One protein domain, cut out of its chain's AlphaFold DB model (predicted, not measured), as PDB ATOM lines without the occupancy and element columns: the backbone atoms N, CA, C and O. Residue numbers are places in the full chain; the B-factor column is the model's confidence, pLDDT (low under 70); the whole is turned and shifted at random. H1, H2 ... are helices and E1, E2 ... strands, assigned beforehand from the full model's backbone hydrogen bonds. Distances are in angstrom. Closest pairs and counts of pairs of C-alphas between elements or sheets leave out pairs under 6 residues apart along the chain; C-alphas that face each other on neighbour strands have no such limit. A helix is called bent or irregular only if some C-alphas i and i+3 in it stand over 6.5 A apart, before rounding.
ATOM      1  N   VAL A 112     -51.848 -32.092 -43.547       88.38
ATOM      2  CA  VAL A 112     -50.500 -32.632 -43.644       88.38
ATOM      3  C   VAL A 112     -49.525 -31.641 -43.027       88.38
ATOM      4  O   VAL A 112     -49.489 -30.472 -43.418       88.38
ATOM      5  N   GLU A 113     -48.713 -32.119 -42.098       89.44
ATOM      6  CA  GLU A 113     -47.574 -31.387 -41.556       89.44
ATOM      7  C   GLU A 113     -46.296 -32.149 -41.900       89.44
ATOM      8  O   GLU A 113     -46.247 -33.373 -41.794       89.44
ATOM      9  N   LEU A 114     -45.271 -31.425 -42.347       87.50
ATOM     10  CA  LEU A 114     -43.966 -31.975 -42.688       87.50
ATOM     11  C   LEU A 114     -42.892 -31.204 -41.933       87.50
ATOM     12  O   LEU A 114     -42.844 -29.975 -42.015       87.50
ATOM     13  N   ASP A 115     -42.031 -31.941 -41.251       90.19
ATOM     14  CA  ASP A 115     -40.853 -31.430 -40.562       90.19
ATOM     15  C   ASP A 115     -39.614 -32.250 -40.953       90.19
ATOM     16  O   ASP A 115     -39.730 -33.417 -41.333       90.19
ATOM     17  N   ILE A 116     -38.435 -31.631 -40.915       91.44
ATOM     18  CA  ILE A 116     -37.168 -32.244 -41.325       91.44
ATOM     19  C   ILE A 116     -36.161 -32.069 -40.195       91.44
ATOM     20  O   ILE A 116     -35.765 -30.953 -39.869       91.44
ATOM     21  N   ILE A 117     -35.697 -33.189 -39.647       92.50
ATOM     22  CA  ILE A 117     -34.660 -33.220 -38.616       92.50
ATOM     23  C   ILE A 117     -33.382 -33.746 -39.254       92.50
ATOM     24  O   ILE A 117     -33.330 -34.894 -39.691       92.50
ATOM     25  N   LEU A 118     -32.349 -32.911 -39.320       92.94
ATOM     26  CA  LEU A 118     -31.050 -33.317 -39.848       92.94
ATOM     27  C   LEU A 118     -30.248 -34.073 -38.790       92.94
ATOM     28  O   LEU A 118     -30.195 -33.665 -37.632       92.94
ATOM     29  N   SER A 119     -29.611 -35.168 -39.199       93.75
ATOM     30  CA  SER A 119     -28.670 -35.915 -38.357       93.75
ATOM     31  C   SER A 119     -27.256 -35.342 -38.438       93.75
ATOM     32  O   SER A 119     -26.461 -35.536 -37.525       93.75
ATOM     33  N   ASN A 120     -26.942 -34.646 -39.530       92.25
ATOM     34  CA  ASN A 120     -25.707 -33.901 -39.723       92.25
ATOM     35  C   ASN A 120     -25.988 -32.588 -40.459       92.25
ATOM     36  O   ASN A 120     -26.934 -32.484 -41.236       92.25
ATOM     37  N   ASP A 121     -25.139 -31.592 -40.239       85.75
ATOM     38  CA  ASP A 121     -25.244 -30.247 -40.816       85.75
ATOM     39  C   ASP A 121     -24.161 -29.961 -41.873       85.75
ATOM     40  O   ASP A 121     -24.098 -28.874 -42.452       85.75
ATOM     41  N   THR A 122     -23.313 -30.945 -42.170       86.75
ATOM     42  CA  THR A 122     -22.211 -30.796 -43.121       86.75
ATOM     43  C   THR A 122     -22.703 -30.946 -44.559       86.75
ATOM     44  O   THR A 122     -23.111 -32.027 -44.980       86.75
ATOM     45  N   CYS A 123     -22.608 -29.866 -45.335       90.19
ATOM     46  CA  CYS A 123     -22.931 -29.848 -46.763       90.19
ATOM     47  C   CYS A 123     -21.689 -29.488 -47.585       90.19
ATOM     48  O   CYS A 123     -21.407 -28.311 -47.807       90.19
ATOM     49  N   VAL A 124     -20.947 -30.499 -48.032       92.56
ATOM     50  CA  VAL A 124     -19.758 -30.365 -48.890       92.56
ATOM     51  C   VAL A 124     -19.918 -31.217 -50.144       92.56
ATOM     52  O   VAL A 124     -20.691 -32.174 -50.158       92.56
ATOM     53  N   GLN A 125     -19.197 -30.868 -51.203       93.12
ATOM     54  CA  GLN A 125     -19.240 -31.569 -52.486       93.12
ATOM     55  C   GLN A 125     -18.897 -33.058 -52.326       93.12
ATOM     56  O   GLN A 125     -17.945 -33.398 -51.625       93.12
ATOM     57  N   GLY A 126     -19.706 -33.943 -52.920       92.31
ATOM     58  CA  GLY A 126     -19.577 -35.400 -52.763       92.31
ATOM     59  C   GLY A 126     -19.934 -35.946 -51.371       92.31
ATOM     60  O   GLY A 126     -19.890 -37.155 -51.154       92.31
ATOM     61  N   GLY A 127     -20.284 -35.078 -50.417       93.75
ATOM     62  CA  GLY A 127     -20.690 -35.471 -49.071       93.75
ATOM     63  C   GLY A 127     -22.082 -36.104 -49.030       93.75
ATOM     64  O   GLY A 127     -22.816 -36.123 -50.017       93.75
ATOM     65  N   VAL A 128     -22.475 -36.592 -47.852       95.50
ATOM     66  CA  VAL A 128     -23.805 -37.175 -47.626       95.50
ATOM     67  C   VAL A 128     -24.543 -36.389 -46.549       95.50
ATOM     68  O   VAL A 128     -24.069 -36.274 -45.419       95.50
ATOM     69  N   LEU A 129     -25.731 -35.894 -46.887       95.00
ATOM     70  CA  LEU A 129     -26.647 -35.238 -45.963       95.00
ATOM     71  C   LEU A 129     -27.724 -36.226 -45.513       95.00
ATOM     72  O   LEU A 129     -28.434 -36.803 -46.337       95.00
ATOM     73  N   LYS A 130     -27.848 -36.430 -44.205       95.88
ATOM     74  CA  LYS A 130     -28.739 -37.417 -43.598       95.88
ATOM     75  C   LYS A 130     -29.719 -36.743 -42.655       95.88
ATOM     76  O   LYS A 130     -29.425 -35.723 -42.030       95.88
ATOM     77  N   GLY A 131     -30.876 -37.361 -42.509       95.31
ATOM     78  CA  GLY A 131     -31.875 -36.895 -41.571       95.31
ATOM     79  C   GLY A 131     -33.118 -37.754 -41.585       95.31
ATOM     80  O   GLY A 131     -33.129 -38.881 -42.082       95.31
ATOM     81  N   GLN A 132     -34.182 -37.186 -41.042       95.38
ATOM     82  CA  GLN A 132     -35.491 -37.797 -40.953       95.38
ATOM     83  C   GLN A 132     -36.554 -36.781 -41.353       95.38
ATOM     84  O   GLN A 132     -36.585 -35.662 -40.842       95.38
ATOM     85  N   VAL A 133     -37.451 -37.192 -42.242       93.94
ATOM     86  CA  VAL A 133     -38.691 -36.476 -42.529       93.94
ATOM     87  C   VAL A 133     -39.765 -36.980 -41.569       93.94
ATOM     88  O   VAL A 133     -40.068 -38.172 -41.535       93.94
ATOM     89  N   ASN A 134     -40.349 -36.075 -40.795       93.69
ATOM     90  CA  ASN A 134     -41.530 -36.326 -39.982       93.69
ATOM     91  C   ASN A 134     -42.758 -35.855 -40.759       93.69
ATOM     92  O   ASN A 134     -42.977 -34.655 -40.911       93.69
ATOM     93  N   LEU A 135     -43.557 -36.797 -41.250       92.19
ATOM     94  CA  LEU A 135     -44.781 -36.526 -41.994       92.19
ATOM     95  C   LEU A 135     -45.990 -36.902 -41.134       92.19
ATOM     96  O   LEU A 135     -46.221 -38.075 -40.856       92.19
ATOM     97  N   CYS A 136     -46.773 -35.913 -40.719       92.88
ATOM     98  CA  CYS A 136     -48.012 -36.112 -39.980       92.88
ATOM     99  C   CYS A 136     -49.204 -35.926 -40.920       92.88
ATOM    100  O   CYS A 136     -49.464 -34.820 -41.390       92.88
ATOM    101  N   ILE A 137     -49.935 -37.007 -41.186       93.50
ATOM    102  CA  ILE A 137     -51.180 -36.990 -41.957       93.50
ATOM    103  C   ILE A 137     -52.329 -37.108 -40.964       93.50
ATOM    104  O   ILE A 137     -52.521 -38.138 -40.310       93.50
ATOM    105  N   ARG A 138     -53.087 -36.021 -40.828       92.00
ATOM    106  CA  ARG A 138     -54.203 -35.927 -39.889       92.00
ATOM    107  C   ARG A 138     -55.276 -36.951 -40.250       92.00
ATOM    108  O   ARG A 138     -55.615 -37.108 -41.420       92.00
ATOM    109  N   LYS A 139     -55.884 -37.562 -39.227       91.38
ATOM    110  CA  LYS A 139     -57.077 -38.397 -39.409       91.38
ATOM    111  C   LYS A 139     -58.183 -37.606 -40.109       91.38
ATOM    112  O   LYS A 139     -58.542 -36.511 -39.652       91.38
ATOM    113  N   ARG A 140     -58.726 -38.148 -41.197       89.81
ATOM    114  CA  ARG A 140     -59.794 -37.508 -41.968       89.81
ATOM    115  C   ARG A 140     -61.128 -37.613 -41.235       89.81
ATOM    116  O   ARG A 140     -61.406 -38.577 -40.523       89.81
ATOM    117  N   SER A 141     -61.985 -36.614 -41.423       88.50
ATOM    118  CA  SER A 141     -63.401 -36.745 -41.061       88.50
ATOM    119  C   SER A 141     -64.167 -37.471 -42.174       88.50
ATOM    120  O   SER A 141     -63.700 -37.535 -43.306       88.50
ATOM    121  N   LYS A 142     -65.378 -37.975 -41.897       88.44
ATOM    122  CA  LYS A 142     -66.205 -38.686 -42.900       88.44
ATOM    123  C   LYS A 142     -66.539 -37.852 -44.149       88.44
ATOM    124  O   LYS A 142     -66.921 -38.414 -45.164       88.44
ATOM    125  N   LYS A 143     -66.434 -36.522 -44.058       91.19
ATOM    126  CA  LYS A 143     -66.701 -35.578 -45.155       91.19
ATOM    127  C   LYS A 143     -65.437 -35.194 -45.934       91.19
ATOM    128  O   LYS A 143     -65.527 -34.448 -46.900       91.19
ATOM    129  N   GLU A 144     -64.261 -35.630 -45.483       88.62
ATOM    130  CA  GLU A 144     -62.979 -35.265 -46.079       88.62
ATOM    131  C   GLU A 144     -62.472 -36.377 -47.007       88.62
ATOM    132  O   GLU A 144     -62.347 -37.532 -46.601       88.62
ATOM    133  N   ALA A 145     -62.119 -36.008 -48.241       89.50
ATOM    134  CA  ALA A 145     -61.449 -36.890 -49.197       89.50
ATOM    135  C   ALA A 145     -60.073 -37.348 -48.672       89.50
ATOM    136  O   ALA A 145     -59.469 -36.620 -47.880       89.50
ATOM    137  N   PRO A 146     -59.535 -38.506 -49.093       90.12
ATOM    138  CA  PRO A 146     -58.175 -38.914 -48.736       90.12
ATOM    139  C   PRO A 146     -57.110 -37.877 -49.115       90.12
ATOM    140  O   PRO A 146     -57.338 -36.989 -49.936       90.12
ATOM    141  N   ILE A 147     -55.941 -37.977 -48.480       91.88
ATOM    142  CA  ILE A 147     -54.764 -37.213 -48.890       91.88
ATOM    143  C   ILE A 147     -54.026 -38.010 -49.953       91.88
ATOM    144  O   ILE A 147     -53.661 -39.160 -49.728       91.88
ATOM    145  N   LEU A 148     -53.801 -37.364 -51.088       91.94
ATOM    146  CA  LEU A 148     -53.054 -37.896 -52.213       91.94
ATOM    147  C   LEU A 148     -51.694 -37.193 -52.281       91.94
ATOM    148  O   LEU A 148     -51.621 -35.967 -52.171       91.94
ATOM    149  N   LEU A 149     -50.617 -37.959 -52.436       89.25
ATOM    150  CA  LEU A 149     -49.250 -37.451 -52.550       89.25
ATOM    151  C   LEU A 149     -48.637 -37.913 -53.872       89.25
ATOM    152  O   LEU A 149     -48.760 -39.077 -54.241       89.25
ATOM    153  N   SER A 150     -47.924 -37.018 -54.545       86.62
ATOM    154  CA  SER A 150     -47.130 -37.322 -55.736       86.62
ATOM    155  C   SER A 150     -45.793 -36.594 -55.671       86.62
ATOM    156  O   SER A 150     -45.675 -35.555 -55.015       86.62
ATOM    157  N   ASP A 151     -44.777 -37.167 -56.324       79.44
ATOM    158  CA  ASP A 151     -43.486 -36.528 -56.609       79.44
ATOM    159  C   ASP A 151     -42.885 -35.738 -55.421       79.44
ATOM    160  O   ASP A 151     -42.433 -34.599 -55.575       79.44
ATOM    161  N   VAL A 152     -42.872 -36.338 -54.223       84.94
ATOM    162  CA  VAL A 152     -42.285 -35.723 -53.019       84.94
ATOM    163  C   VAL A 152     -40.786 -35.521 -53.238       84.94
ATOM    164  O   VAL A 152     -40.092 -36.448 -53.655       84.94
ATOM    165  N   LYS A 153     -40.274 -34.319 -52.955       88.12
ATOM    166  CA  LYS A 153     -38.874 -33.938 -53.192       88.12
ATOM    167  C   LYS A 153     -38.241 -33.374 -51.928       88.12
ATOM    168  O   LYS A 153     -38.912 -32.741 -51.119       88.12
ATOM    169  N   LEU A 154     -36.938 -33.581 -51.800       90.75
ATOM    170  CA  LEU A 154     -36.077 -32.847 -50.886       90.75
ATOM    171  C   LEU A 154     -35.280 -31.829 -51.688       90.75
ATOM    172  O   LEU A 154     -34.654 -32.171 -52.690       90.75
ATOM    173  N   ARG A 155     -35.303 -30.578 -51.240       91.19
ATOM    174  CA  ARG A 155     -34.527 -29.472 -51.795       91.19
ATOM    175  C   ARG A 155     -33.498 -29.027 -50.782       91.19
ATOM    176  O   ARG A 155     -33.833 -28.757 -49.634       91.19
ATOM    177  N   ILE A 156     -32.260 -28.913 -51.228       92.31
ATOM    178  CA  ILE A 156     -31.123 -28.460 -50.441       92.31
ATOM    179  C   ILE A 156     -30.673 -27.139 -51.044       92.31
ATOM    180  O   ILE A 156     -30.370 -27.065 -52.236       92.31
ATOM    181  N   VAL A 157     -30.654 -26.093 -50.226       91.69
ATOM    182  CA  VAL A 157     -30.335 -24.732 -50.659       91.69
ATOM    183  C   VAL A 157     -29.183 -24.212 -49.823       91.69
ATOM    184  O   VAL A 157     -29.325 -24.064 -48.611       91.69
ATOM    185  N   GLY A 158     -28.058 -23.928 -50.474       92.69
ATOM    186  CA  GLY A 158     -26.916 -23.239 -49.884       92.69
ATOM    187  C   GLY A 158     -26.984 -21.748 -50.180       92.69
ATOM    188  O   GLY A 158     -27.166 -21.339 -51.332       92.69
ATOM    189  N   PHE A 159     -26.844 -20.929 -49.144       92.00
ATOM    190  CA  PHE A 159     -26.848 -19.480 -49.270       92.00
ATOM    191  C   PHE A 159     -25.818 -18.809 -48.364       92.00
ATOM    192  O   PHE A 159     -25.457 -19.303 -47.295       92.00
ATOM    193  N   GLU A 160     -25.366 -17.648 -48.813       93.44
ATOM    194  CA  GLU A 160     -24.497 -16.738 -48.085       93.44
ATOM    195  C   GLU A 160     -25.330 -15.587 -47.518       93.44
ATOM    196  O   GLU A 160     -26.254 -15.086 -48.169       93.44
ATOM    197  N   CYS A 161     -25.028 -15.166 -46.294       90.81
ATOM    198  CA  CYS A 161     -25.679 -14.024 -45.664       90.81
ATOM    199  C   CYS A 161     -24.735 -13.282 -44.720       90.81
ATOM    200  O   CYS A 161     -23.783 -13.855 -44.193       90.81
ATOM    201  N   ILE A 162     -25.058 -12.019 -44.454       90.94
ATOM    202  CA  ILE A 162     -24.457 -11.235 -43.374       90.94
ATOM    203  C   ILE A 162     -25.521 -11.093 -42.284       90.94
ATOM    204  O   ILE A 162     -26.651 -10.695 -42.572       90.94
ATOM    205  N   GLN A 163     -25.187 -11.435 -41.040       81.81
ATOM    206  CA  GLN A 163     -26.092 -11.296 -39.899       81.81
ATOM    207  C   GLN A 163     -26.654  -9.870 -39.822       81.81
ATOM    208  O   GLN A 163     -25.958  -8.892 -40.092       81.81
ATOM    209  N   ASN A 164     -27.939  -9.757 -39.482       76.94
ATOM    210  CA  ASN A 164     -28.689  -8.495 -39.420       76.94
ATOM    211  C   ASN A 164     -28.796  -7.722 -40.750       76.94
ATOM    212  O   ASN A 164     -29.252  -6.579 -40.763       76.94
ATOM    213  N   ARG A 165     -28.429  -8.333 -41.885       80.00
ATOM    214  CA  ARG A 165     -28.739  -7.826 -43.225       80.00
ATOM    215  C   ARG A 165     -29.815  -8.699 -43.863       80.00
ATOM    216  O   ARG A 165     -29.843  -9.914 -43.696       80.00
ATOM    217  N   ASP A 166     -30.676  -8.069 -44.653       71.38
ATOM    218  CA  ASP A 166     -31.726  -8.765 -45.403       71.38
ATOM    219  C   ASP A 166     -31.201  -9.491 -46.657       71.38
ATOM    220  O   ASP A 166     -31.928 -10.265 -47.281       71.38
ATOM    221  N   GLY A 167     -29.935  -9.267 -47.023       78.62
ATOM    222  CA  GLY A 167     -29.300  -9.889 -48.179       78.62
ATOM    223  C   GLY A 167     -28.991 -11.366 -47.942       78.62
ATOM    224  O   GLY A 167     -28.196 -11.711 -47.067       78.62
ATOM    225  N   ARG A 168     -29.593 -12.232 -48.763       86.12
ATOM    226  CA  ARG A 168     -29.246 -13.654 -48.867       86.12
ATOM    227  C   ARG A 168     -28.928 -13.976 -50.315       86.12
ATOM    228  O   ARG A 168     -29.733 -13.686 -51.196       86.12
ATOM    229  N   HIS A 169     -27.772 -14.574 -50.552       89.56
ATOM    230  CA  HIS A 169     -27.333 -14.960 -51.884       89.56
ATOM    231  C   HIS A 169     -27.308 -16.480 -51.995       89.56
ATOM    232  O   HIS A 169     -26.493 -17.135 -51.351       89.56
ATOM    233  N   ILE A 170     -28.222 -17.049 -52.781       90.44
ATOM    234  CA  ILE A 170     -28.251 -18.491 -53.041       90.44
ATOM    235  C   ILE A 170     -27.152 -18.820 -54.047       90.44
ATOM    236  O   ILE A 170     -27.164 -18.291 -55.156       90.44
ATOM    237  N   PHE A 171     -26.234 -19.707 -53.666       90.69
ATOM    238  CA  PHE A 171     -25.146 -20.174 -54.532       90.69
ATOM    239  C   PHE A 171     -25.256 -21.665 -54.873       90.69
ATOM    240  O   PHE A 171     -24.550 -22.132 -55.765       90.69
ATOM    241  N   TYR A 172     -26.101 -22.417 -54.160       91.44
ATOM    242  CA  TYR A 172     -26.294 -23.848 -54.368       91.44
ATOM    243  C   TYR A 172     -27.770 -24.217 -54.243       91.44
ATOM    244  O   TYR A 172     -28.430 -23.813 -53.283       91.44
ATOM    245  N   GLN A 173     -28.284 -24.996 -55.192       92.06
ATOM    246  CA  GLN A 173     -29.647 -25.503 -55.158       92.06
ATOM    247  C   GLN A 173     -29.744 -26.870 -55.825       92.06
ATOM    248  O   GLN A 173     -29.675 -26.982 -57.045       92.06
ATOM    249  N   TYR A 174     -29.984 -27.896 -55.016       90.75
ATOM    250  CA  TYR A 174     -30.118 -29.273 -55.471       90.75
ATOM    251  C   TYR A 174     -31.453 -29.859 -55.019       90.75
ATOM    252  O   TYR A 174     -31.871 -29.650 -53.881       90.75
ATOM    253  N   ALA A 175     -32.139 -30.573 -55.909       91.88
ATOM    254  CA  ALA A 175     -33.417 -31.206 -55.623       91.88
ATOM    255  C   ALA A 175     -33.365 -32.685 -55.997       91.88
ATOM    256  O   ALA A 175     -32.945 -33.036 -57.096       91.88
ATOM    257  N   VAL A 176     -33.845 -33.540 -55.101       91.50
ATOM    258  CA  VAL A 176     -33.889 -34.988 -55.298       91.50
ATOM    259  C   VAL A 176     -35.261 -35.523 -54.915       91.50
ATOM    260  O   VAL A 176     -35.898 -35.026 -53.986       91.50
ATOM    261  N   ALA A 177     -35.749 -36.522 -55.644       90.94
ATOM    262  CA  ALA A 177     -36.999 -37.183 -55.299       90.94
ATOM    263  C   ALA A 177     -36.821 -37.984 -53.998       90.94
ATOM    264  O   ALA A 177     -35.859 -38.736 -53.852       90.94
ATOM    265  N   LEU A 178     -37.739 -37.822 -53.041       90.38
ATOM    266  CA  LEU A 178     -37.634 -38.440 -51.717       90.38
ATOM    267  C   LEU A 178     -37.639 -39.971 -51.813       90.38
ATOM    268  O   LEU A 178     -36.905 -40.627 -51.088       90.38
ATOM    269  N   ASN A 179     -38.398 -40.541 -52.750       89.38
ATOM    270  CA  ASN A 179     -38.418 -41.986 -53.001       89.38
ATOM    271  C   ASN A 179     -37.049 -42.560 -53.418       89.38
ATOM    272  O   ASN A 179     -36.789 -43.730 -53.160       89.38
ATOM    273  N   ALA A 180     -36.172 -41.756 -54.024       91.50
ATOM    274  CA  ALA A 180     -34.839 -42.184 -54.440       91.50
ATOM    275  C   ALA A 180     -33.837 -42.222 -53.274       91.50
ATOM    276  O   ALA A 180     -32.840 -42.933 -53.341       91.50
ATOM    277  N   VAL A 181     -34.095 -41.458 -52.210       93.56
ATOM    278  CA  VAL A 181     -33.161 -41.252 -51.084       93.56
ATOM    279  C   VAL A 181     -33.709 -41.731 -49.739       93.56
ATOM    280  O   VAL A 181     -33.002 -41.692 -48.732       93.56
ATOM    281  N   ALA A 182     -34.964 -42.185 -49.713       93.56
ATOM    282  CA  ALA A 182     -35.649 -42.695 -48.537       93.56
ATOM    283  C   ALA A 182     -36.395 -44.007 -48.853       93.56
ATOM    284  O   ALA A 182     -37.591 -43.994 -49.155       93.56
ATOM    285  N   PRO A 183     -35.723 -45.167 -48.735       87.94
ATOM    286  CA  PRO A 183     -36.330 -46.476 -49.003       87.94
ATOM    287  C   PRO A 183     -37.555 -46.781 -48.126       87.94
ATOM    288  O   PRO A 183     -38.463 -47.500 -48.532       87.94
ATOM    289  N   ALA A 184     -37.608 -46.198 -46.925       88.75
ATOM    290  CA  ALA A 184     -38.709 -46.349 -45.976       88.75
ATOM    291  C   ALA A 184     -39.947 -45.492 -46.313       88.75
ATOM    292  O   ALA A 184     -40.845 -45.373 -45.482       88.75
ATOM    293  N   LEU A 185     -40.007 -44.875 -47.500       89.19
ATOM    294  CA  LEU A 185     -41.155 -44.075 -47.922       89.19
ATOM    295  C   LEU A 185     -42.352 -44.949 -48.319       89.19
ATOM    296  O   LEU A 185     -43.473 -44.614 -47.970       89.19
ATOM    297  N   SER A 186     -42.146 -46.082 -48.995       87.69
ATOM    298  CA  SER A 186     -43.238 -46.902 -49.558       87.69
ATOM    299  C   SER A 186     -44.374 -47.263 -48.577       87.69
ATOM    300  O   SER A 186     -45.533 -47.173 -48.978       87.69
ATOM    301  N   PRO A 187     -44.110 -47.601 -47.295       89.81
ATOM    302  CA  PRO A 187     -45.157 -47.930 -46.320       89.81
ATOM    303  C   PRO A 187     -46.117 -46.786 -45.962       89.81
ATOM    304  O   PRO A 187     -47.120 -47.034 -45.284       89.81
ATOM    305  N   ILE A 188     -45.825 -45.541 -46.363       92.00
ATOM    306  CA  ILE A 188     -46.752 -44.423 -46.153       92.00
ATOM    307  C   ILE A 188     -47.917 -44.455 -47.139       92.00
ATOM    308  O   ILE A 188     -48.882 -43.732 -46.921       92.00
ATOM    309  N   TYR A 189     -47.840 -45.234 -48.219       92.88
ATOM    310  CA  TYR A 189     -48.881 -45.286 -49.239       92.88
ATOM    311  C   TYR A 189     -49.841 -46.453 -48.994       92.88
ATOM    312  O   TYR A 189     -49.436 -47.546 -48.602       92.88
ATOM    313  N   VAL A 190     -51.132 -46.199 -49.198       90.88
ATOM    314  CA  VAL A 190     -52.220 -47.179 -49.054       90.88
ATOM    315  C   VAL A 190     -52.513 -47.864 -50.387       90.88
ATOM    316  O   VAL A 190     -52.837 -49.048 -50.412       90.88
ATOM    317  N   SER A 191     -52.387 -47.128 -51.489       90.19
ATOM    318  CA  SER A 191     -52.664 -47.604 -52.843       90.19
ATOM    319  C   SER A 191     -51.477 -47.360 -53.771       90.19
ATOM    320  O   SER A 191     -50.598 -46.545 -53.486       90.19
ATOM    321  N   GLY A 192     -51.491 -48.039 -54.920       89.25
ATOM    322  CA  GLY A 192     -50.638 -47.668 -56.046       89.25
ATOM    323  C   GLY A 192     -51.005 -46.292 -56.624       89.25
ATOM    324  O   GLY A 192     -52.027 -45.713 -56.230       89.25
ATOM    325  N   PRO A 193     -50.165 -45.762 -57.530       90.88
ATOM    326  CA  PRO A 193     -50.408 -44.481 -58.176       90.88
ATOM    327  C   PRO A 193     -51.646 -44.535 -59.077       90.88
ATOM    328  O   PRO A 193     -51.878 -45.531 -59.763       90.88
ATOM    329  N   ASP A 194     -52.416 -43.453 -59.086       90.19
ATOM    330  CA  ASP A 194     -53.490 -43.227 -60.050       90.19
ATOM    331  C   ASP A 194     -52.943 -42.836 -61.440       90.19
ATOM    332  O   ASP A 194     -51.732 -42.817 -61.684       90.19
ATOM    333  N   THR A 195     -53.841 -42.511 -62.376       88.88
ATOM    334  CA  THR A 195     -53.486 -42.102 -63.748       88.88
ATOM    335  C   THR A 195     -52.630 -40.838 -63.811       88.88
ATOM    336  O   THR A 195     -51.962 -40.601 -64.815       88.88
ATOM    337  N   GLU A 196     -52.646 -40.025 -62.757       85.31
ATOM    338  CA  GLU A 196     -51.875 -38.790 -62.642       85.31
ATOM    339  C   GLU A 196     -50.596 -38.971 -61.801       85.31
ATOM    340  O   GLU A 196     -49.781 -38.051 -61.697       85.31
ATOM    341  N   GLY A 197     -50.368 -40.166 -61.244       86.19
ATOM    342  CA  GLY A 197     -49.198 -40.491 -60.436       86.19
ATOM    343  C   GLY A 197     -49.343 -40.165 -58.949       86.19
ATOM    344  O   GLY A 197     -48.334 -40.158 -58.238       86.19
ATOM    345  N   TYR A 198     -50.554 -39.890 -58.461       89.19
ATOM    346  CA  TYR A 198     -50.798 -39.685 -57.038       89.19
ATOM    347  C   TYR A 198     -51.124 -40.990 -56.320       89.19
ATOM    348  O   TYR A 198     -51.837 -41.846 -56.828       89.19
ATOM    349  N   MET A 199     -50.631 -41.117 -55.091       92.50
ATOM    350  CA  MET A 199     -50.885 -42.258 -54.214       92.50
ATOM    351  C   MET A 199     -51.614 -41.804 -52.954       92.50
ATOM    352  O   MET A 199     -51.266 -40.770 -52.373       92.50
ATOM    353  N   GLU A 200     -52.597 -42.583 -52.498       94.06
ATOM    354  CA  GLU A 200     -53.254 -42.327 -51.217       94.06
ATOM    355  C   GLU A 200     -52.266 -42.523 -50.072       94.06
ATOM    356  O   GLU A 200     -51.605 -43.555 -49.966       94.06
ATOM    357  N   ALA A 201     -52.161 -41.517 -49.210       93.50
ATOM    358  CA  ALA A 201     -51.257 -41.521 -48.082       93.50
ATOM    359  C   ALA A 201     -51.975 -41.971 -46.805       93.50
ATOM    360  O   ALA A 201     -53.070 -41.515 -46.469       93.50
ATOM    361  N   LYS A 202     -51.325 -42.869 -46.072       94.81
ATOM    362  CA  LYS A 202     -51.800 -43.460 -44.830       94.81
ATOM    363  C   LYS A 202     -51.856 -42.400 -43.739       94.81
ATOM    364  O   LYS A 202     -50.918 -41.635 -43.544       94.81
ATOM    365  N   GLU A 203     -52.936 -42.383 -42.975       94.94
ATOM    366  CA  GLU A 203     -53.063 -41.486 -41.826       94.94
ATOM    367  C   GLU A 203     -52.079 -41.856 -40.707       94.94
ATOM    368  O   GLU A 203     -51.764 -43.030 -40.497       94.94
ATOM    369  N   GLY A 204     -51.630 -40.857 -39.947       94.38
ATOM    370  CA  GLY A 204     -50.737 -41.036 -38.804       94.38
ATOM    371  C   GLY A 204     -49.430 -40.257 -38.913       94.38
ATOM    372  O   GLY A 204     -49.258 -39.403 -39.781       94.38
ATOM    373  N   LEU A 205     -48.522 -40.547 -37.981       94.00
ATOM    374  CA  LEU A 205     -47.178 -39.981 -37.941       94.00
ATOM    375  C   LEU A 205     -46.193 -40.959 -38.584       94.00
ATOM    376  O   LEU A 205     -45.981 -42.055 -38.066       94.00
ATOM    377  N   HIS A 206     -45.550 -40.522 -39.658       94.25
ATOM    378  CA  HIS A 206     -44.533 -41.277 -40.378       94.25
ATOM    379  C   HIS A 206     -43.171 -40.640 -40.163       94.25
ATOM    380  O   HIS A 206     -43.008 -39.428 -40.306       94.25
ATOM    381  N   ARG A 207     -42.190 -41.468 -39.819       95.25
ATOM    382  CA  ARG A 207     -40.796 -41.065 -39.635       95.25
ATOM    383  C   ARG A 207     -39.973 -41.737 -40.717       95.25
ATOM    384  O   ARG A 207     -39.773 -42.947 -40.674       95.25
ATOM    385  N   VAL A 208     -39.553 -40.955 -41.699       94.88
ATOM    386  CA  VAL A 208     -38.917 -41.454 -42.915       94.88
ATOM    387  C   VAL A 208     -37.454 -41.007 -42.924       94.88
ATOM    388  O   VAL A 208     -37.187 -39.833 -43.198       94.88
ATOM    389  N   PRO A 209     -36.495 -41.889 -42.590       96.19
ATOM    390  CA  PRO A 209     -35.081 -41.563 -42.696       96.19
ATOM    391  C   PRO A 209     -34.678 -41.382 -44.162       96.19
ATOM    392  O   PRO A 209     -35.174 -42.086 -45.044       96.19
ATOM    393  N   PHE A 210     -33.753 -40.460 -44.410       95.69
ATOM    394  CA  PHE A 210     -33.191 -40.216 -45.733       95.69
ATOM    395  C   PHE A 210     -31.670 -40.058 -45.682       95.69
ATOM    396  O   PHE A 210     -31.099 -39.641 -44.669       95.69
ATOM    397  N   ALA A 211     -31.024 -40.341 -46.811       96.44
ATOM    398  CA  ALA A 211     -29.621 -40.029 -47.052       96.44
ATOM    399  C   ALA A 211     -29.444 -39.526 -48.490       96.44
ATOM    400  O   ALA A 211     -29.687 -40.258 -49.445       96.44
ATOM    401  N   VAL A 212     -29.023 -38.271 -48.641       95.25
ATOM    402  CA  VAL A 212     -28.790 -37.622 -49.934       95.25
ATOM    403  C   VAL A 212     -27.294 -37.489 -50.174       95.25
ATOM    404  O   VAL A 212     -26.613 -36.790 -49.424       95.25
ATOM    405  N   THR A 213     -26.790 -38.105 -51.239       95.44
ATOM    406  CA  THR A 213     -25.449 -37.810 -51.756       95.44
ATOM    407  C   THR A 213     -25.486 -36.479 -52.498       95.44
ATOM    408  O   THR A 213     -26.303 -36.289 -53.398       95.44
ATOM    409  N   LEU A 214     -24.626 -35.544 -52.103       93.69
ATOM    410  CA  LEU A 214     -24.508 -34.244 -52.750       93.69
ATOM    411  C   LEU A 214     -23.692 -34.393 -54.045       93.69
ATOM    412  O   LEU A 214     -22.601 -34.967 -53.984       93.69
ATOM    413  N   PRO A 215     -24.178 -33.878 -55.191       92.44
ATOM    414  CA  PRO A 215     -23.468 -33.955 -56.461       92.44
ATOM    415  C   PRO A 215     -22.037 -33.429 -56.375       92.44
ATOM    416  O   PRO A 215     -21.732 -32.494 -55.625       92.44
ATOM    417  N   ILE A 216     -21.159 -34.044 -57.165       90.62
ATOM    418  CA  ILE A 216     -19.797 -33.549 -57.366       90.62
ATOM    419  C   ILE A 216     -19.811 -32.505 -58.487       90.62
ATOM    420  O   ILE A 216     -19.002 -31.586 -58.512       90.62
ATOM    421  N   GLU A 217     -20.757 -32.594 -59.407       88.50
ATOM    422  CA  GLU A 217     -20.902 -31.678 -60.519       88.50
ATOM    423  C   GLU A 217     -21.401 -30.309 -60.040       88.50
ATOM    424  O   GLU A 217     -22.264 -30.189 -59.170       88.50
ATOM    425  N   SER A 218     -20.884 -29.240 -60.645       83.06
ATOM    426  CA  SER A 218     -21.220 -27.859 -60.275       83.06
ATOM    427  C   SER A 218     -22.475 -27.317 -60.975       83.06
ATOM    428  O   SER A 218     -22.764 -26.115 -60.901       83.06
ATOM    429  N   GLU A 219     -23.252 -28.177 -61.641       85.69
ATOM    430  CA  GLU A 219     -24.499 -27.806 -62.324       85.69
ATOM    431  C   GLU A 219     -25.477 -27.112 -61.365       85.69
ATOM    432  O   GLU A 219     -26.048 -26.065 -61.681       85.69
ATOM    433  N   TYR A 220     -25.538 -27.596 -60.129       83.62
ATOM    434  CA  TYR A 220     -26.394 -27.084 -59.060       83.62
ATOM    435  C   TYR A 220     -25.735 -25.985 -58.211       83.62
ATOM    436  O   TYR A 220     -26.317 -25.529 -57.227       83.62
ATOM    437  N   GLY A 221     -24.528 -25.547 -58.584       87.88
ATOM    438  CA  GLY A 221     -23.607 -24.800 -57.726       87.88
ATOM    439  C   GLY A 221     -22.666 -25.736 -56.962       87.88
ATOM    440  O   GLY A 221     -22.789 -26.955 -57.057       87.88
ATOM    441  N   SER A 222     -21.735 -25.179 -56.188       91.00
ATOM    442  CA  SER A 222     -20.769 -25.971 -55.412       91.00
ATOM    443  C   SER A 222     -21.035 -25.811 -53.914       91.00
ATOM    444  O   SER A 222     -20.897 -24.694 -53.408       91.00
ATOM    445  N   PRO A 223     -21.417 -26.877 -53.188       91.69
ATOM    446  CA  PRO A 223     -21.576 -26.814 -51.742       91.69
ATOM    447  C   PRO A 223     -20.205 -26.656 -51.063       91.69
ATOM    448  O   PRO A 223     -19.294 -27.459 -51.251       91.69
ATOM    449  N   LYS A 224     -20.069 -25.582 -50.281       91.69
ATOM    450  CA  LYS A 224     -18.839 -25.059 -49.665       91.69
ATOM    451  C   LYS A 224     -18.638 -25.431 -48.186       91.69
ATOM    452  O   LYS A 224     -17.681 -24.968 -47.579       91.69
ATOM    453  N   GLY A 225     -19.541 -26.200 -47.574       90.31
ATOM    454  CA  GLY A 225     -19.569 -26.394 -46.118       90.31
ATOM    455  C   GLY A 225     -20.205 -25.223 -45.365       90.31
ATOM    456  O   GLY A 225     -20.561 -24.203 -45.958       90.31
ATOM    457  N   VAL A 226     -20.402 -25.392 -44.056       91.50
ATOM    458  CA  VAL A 226     -20.977 -24.365 -43.172       91.50
ATOM    459  C   VAL A 226     -19.859 -23.471 -42.646       91.50
ATOM    460  O   VAL A 226     -18.827 -23.958 -42.194       91.50
ATOM    461  N   LEU A 227     -20.075 -22.157 -42.674       92.69
ATOM    462  CA  LEU A 227     -19.127 -21.167 -42.163       92.69
ATOM    463  C   LEU A 227     -19.887 -20.107 -41.374       92.69
ATOM    464  O   LEU A 227     -20.929 -19.635 -41.820       92.69
ATOM    465  N   THR A 228     -19.376 -19.704 -40.214       92.50
ATOM    466  CA  THR A 228     -19.854 -18.522 -39.485       92.50
ATOM    467  C   THR A 228     -18.646 -17.757 -38.965       92.50
ATOM    468  O   THR A 228     -17.860 -18.297 -38.193       92.50
ATOM    469  N   LEU A 229     -18.489 -16.513 -39.410       91.94
ATOM    470  CA  LEU A 229     -17.394 -15.630 -39.018       91.94
ATOM    471  C   LEU A 229     -17.865 -14.611 -37.965       91.94
ATOM    472  O   LEU A 229     -19.028 -14.196 -38.005       91.94
ATOM    473  N   PRO A 230     -16.972 -14.121 -37.081       92.25
ATOM    474  CA  PRO A 230     -17.294 -13.055 -36.125       92.25
ATOM    475  C   PRO A 230     -17.797 -11.759 -36.776       92.25
ATOM    476  O   PRO A 230     -18.544 -11.007 -36.159       92.25
ATOM    477  N   SER A 231     -17.445 -11.517 -38.042       89.25
ATOM    478  CA  SER A 231     -17.952 -10.397 -38.850       89.25
ATOM    479  C   SER A 231     -19.450 -10.488 -39.175       89.25
ATOM    480  O   SER A 231     -20.001  -9.593 -39.813       89.25
ATOM    481  N   GLY A 232     -20.110 -11.586 -38.796       88.69
ATOM    482  CA  GLY A 232     -21.498 -11.871 -39.130       88.69
ATOM    483  C   GLY A 232     -21.678 -12.509 -40.508       88.69
ATOM    484  O   GLY A 232     -22.798 -12.884 -40.848       88.69
ATOM    485  N   VAL A 233     -20.617 -12.672 -41.302       91.56
ATOM    486  CA  VAL A 233     -20.674 -13.419 -42.568       91.56
ATOM    487  C   VAL A 233     -20.905 -14.901 -42.273       91.56
ATOM    488  O   VAL A 233     -20.216 -15.489 -41.438       91.56
ATOM    489  N   ALA A 234     -21.865 -15.513 -42.961       92.69
ATOM    490  CA  ALA A 234     -22.168 -16.926 -42.813       92.69
ATOM    491  C   ALA A 234     -22.520 -17.603 -44.143       92.69
ATOM    492  O   ALA A 234     -23.195 -17.021 -44.992       92.69
ATOM    493  N   VAL A 235     -22.109 -18.865 -44.265       92.25
ATOM    494  CA  VAL A 235     -22.535 -19.824 -45.288       92.25
ATOM    495  C   VAL A 235     -23.430 -20.839 -44.592       92.25
ATOM    496  O   VAL A 235     -23.010 -21.476 -43.623       92.25
ATOM    497  N   ARG A 236     -24.672 -20.969 -45.052       91.25
ATOM    498  CA  ARG A 236     -25.687 -21.823 -44.429       91.25
ATOM    499  C   ARG A 236     -26.399 -22.664 -45.470       91.25
ATOM    500  O   ARG A 236     -26.486 -22.287 -46.636       91.25
ATOM    501  N   TYR A 237     -26.957 -23.775 -45.007       90.88
ATOM    502  CA  TYR A 237     -27.813 -24.637 -45.804       90.88
ATOM    503  C   TYR A 237     -29.153 -24.792 -45.122       90.88
ATOM    504  O   TYR A 237     -29.244 -24.795 -43.894       90.88
ATOM    505  N   ILE A 238     -30.188 -24.942 -45.933       89.19
ATOM    506  CA  ILE A 238     -31.484 -25.425 -45.481       89.19
ATOM    507  C   ILE A 238     -31.903 -26.612 -46.330       89.19
ATOM    508  O   ILE A 238     -31.603 -26.676 -47.525       89.19
ATOM    509  N   VAL A 239     -32.622 -27.527 -45.693       86.25
ATOM    510  CA  VAL A 239     -33.352 -28.589 -46.374       86.25
ATOM    511  C   VAL A 239     -34.830 -28.272 -46.270       86.25
ATOM    512  O   VAL A 239     -35.326 -27.920 -45.202       86.25
ATOM    513  N   MET A 240     -35.527 -28.363 -47.390       83.75
ATOM    514  CA  MET A 240     -36.946 -28.062 -47.485       83.75
ATOM    515  C   MET A 240     -37.651 -29.029 -48.436       83.75
ATOM    516  O   MET A 240     -37.011 -29.759 -49.193       83.75
ATOM    517  N   ARG A 241     -38.980 -29.019 -48.370       68.69
ATOM    518  CA  ARG A 241     -39.885 -29.706 -49.300       68.69
ATOM    519  C   ARG A 241     -40.119 -28.894 -50.575       68.69
ATOM    520  O   ARG A 241     -40.098 -27.646 -50.476       68.69
TER     521      ARG A 241
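AT A GLANCE: This is residues 112 to 241 of the 241 residues of an uncharacterized protein of Gloeophyllum trabeum (strain ATCC 11539 / FP-39264 / Madison 617) (UniProt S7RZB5). Two small twisted sheets of three strands each, E1 E2 E5 and E4 E3 E6, make a sandwich that is only partly face to face, their strands crossed at 61 degrees. Two short helices, H1 and H2, are on the first sheet on the same face, H2 over E5, and long loops at 138 to 152 and 214 to 232 reach toward opposite ends of the long axis. The printed part has 130 residues, with six named strands and two named helices in the order E1 E2 E3 E4 H1 H2 E5 E6; both sheets are antiparallel, and the class is mostly strand. The whole is loose, with a radius of gyration of the C-alphas of 17.4 A, and elongated, spanning 56 by 31 by 25 A.

HOW THE PARTS SIT: E1, residues 112 to 118, and E2, residues 128 to 137, form a hairpin, with N 113 and O 136 2.9 A apart, within hydrogen-bond range. E2 is the inner strand of its sheet and antiparallel to E5, residues 204 to 213, with N 133 and O 208 at 2.8 A. E3, residues 153 to 162, and E4, residues 168 to 177, form a second hairpin, with N 156 and O 174 at 2.8 A. E4 bends by 65 degrees at residue 171. E3 is antiparallel to E6, residues 233 to 240, with N 157 and O 238 at 2.9 A. Between the two sheets, the closest C-alphas of E1 and E6 are those of Ile 116 and Val 239, 7.3 A apart. H1, residues 178 to 181, is on the sheet E1 E2 E5 at a height of 6.2 A, over none of its strands, but only just, and it only grazes the other sheet. H2, residues 183 to 188, is at a height of 8.0 A over the sheet E1 E2 E5, over E5, along the strands at 17 degrees on the local plane; its closest C-alphas to E5 are those of Ala 184 and Val 208, 5.8 A. H2 is only just irregular, with C-alphas 183 and 186 6.9 A apart; 0 of its 2 O i to N i+4 pairs and 1 of its 3 O i to N i+3 pairs are within range, and H1 is too short for an i+4 pair.

IN THESE COORDINATES: E1 begins at C-alpha 112, (-50.500, -32.632, -43.644). E2 is 28.0 A long, E3 and E5 28.6 A each, E4 25.6 A and E6 22.4 A. E6 ends at C-alpha 240, (-36.946, -28.062, -47.485).

THE WHOLE: The two C-alphas farthest apart, those of Lys 142 and Ser 231, are 56.1 A apart. The printed part has no cut. The links E2 to E3, H2 to E5 and E5 to E6 are long. Mean pLDDT of the printed part is 90.3, with residue 241 under 70.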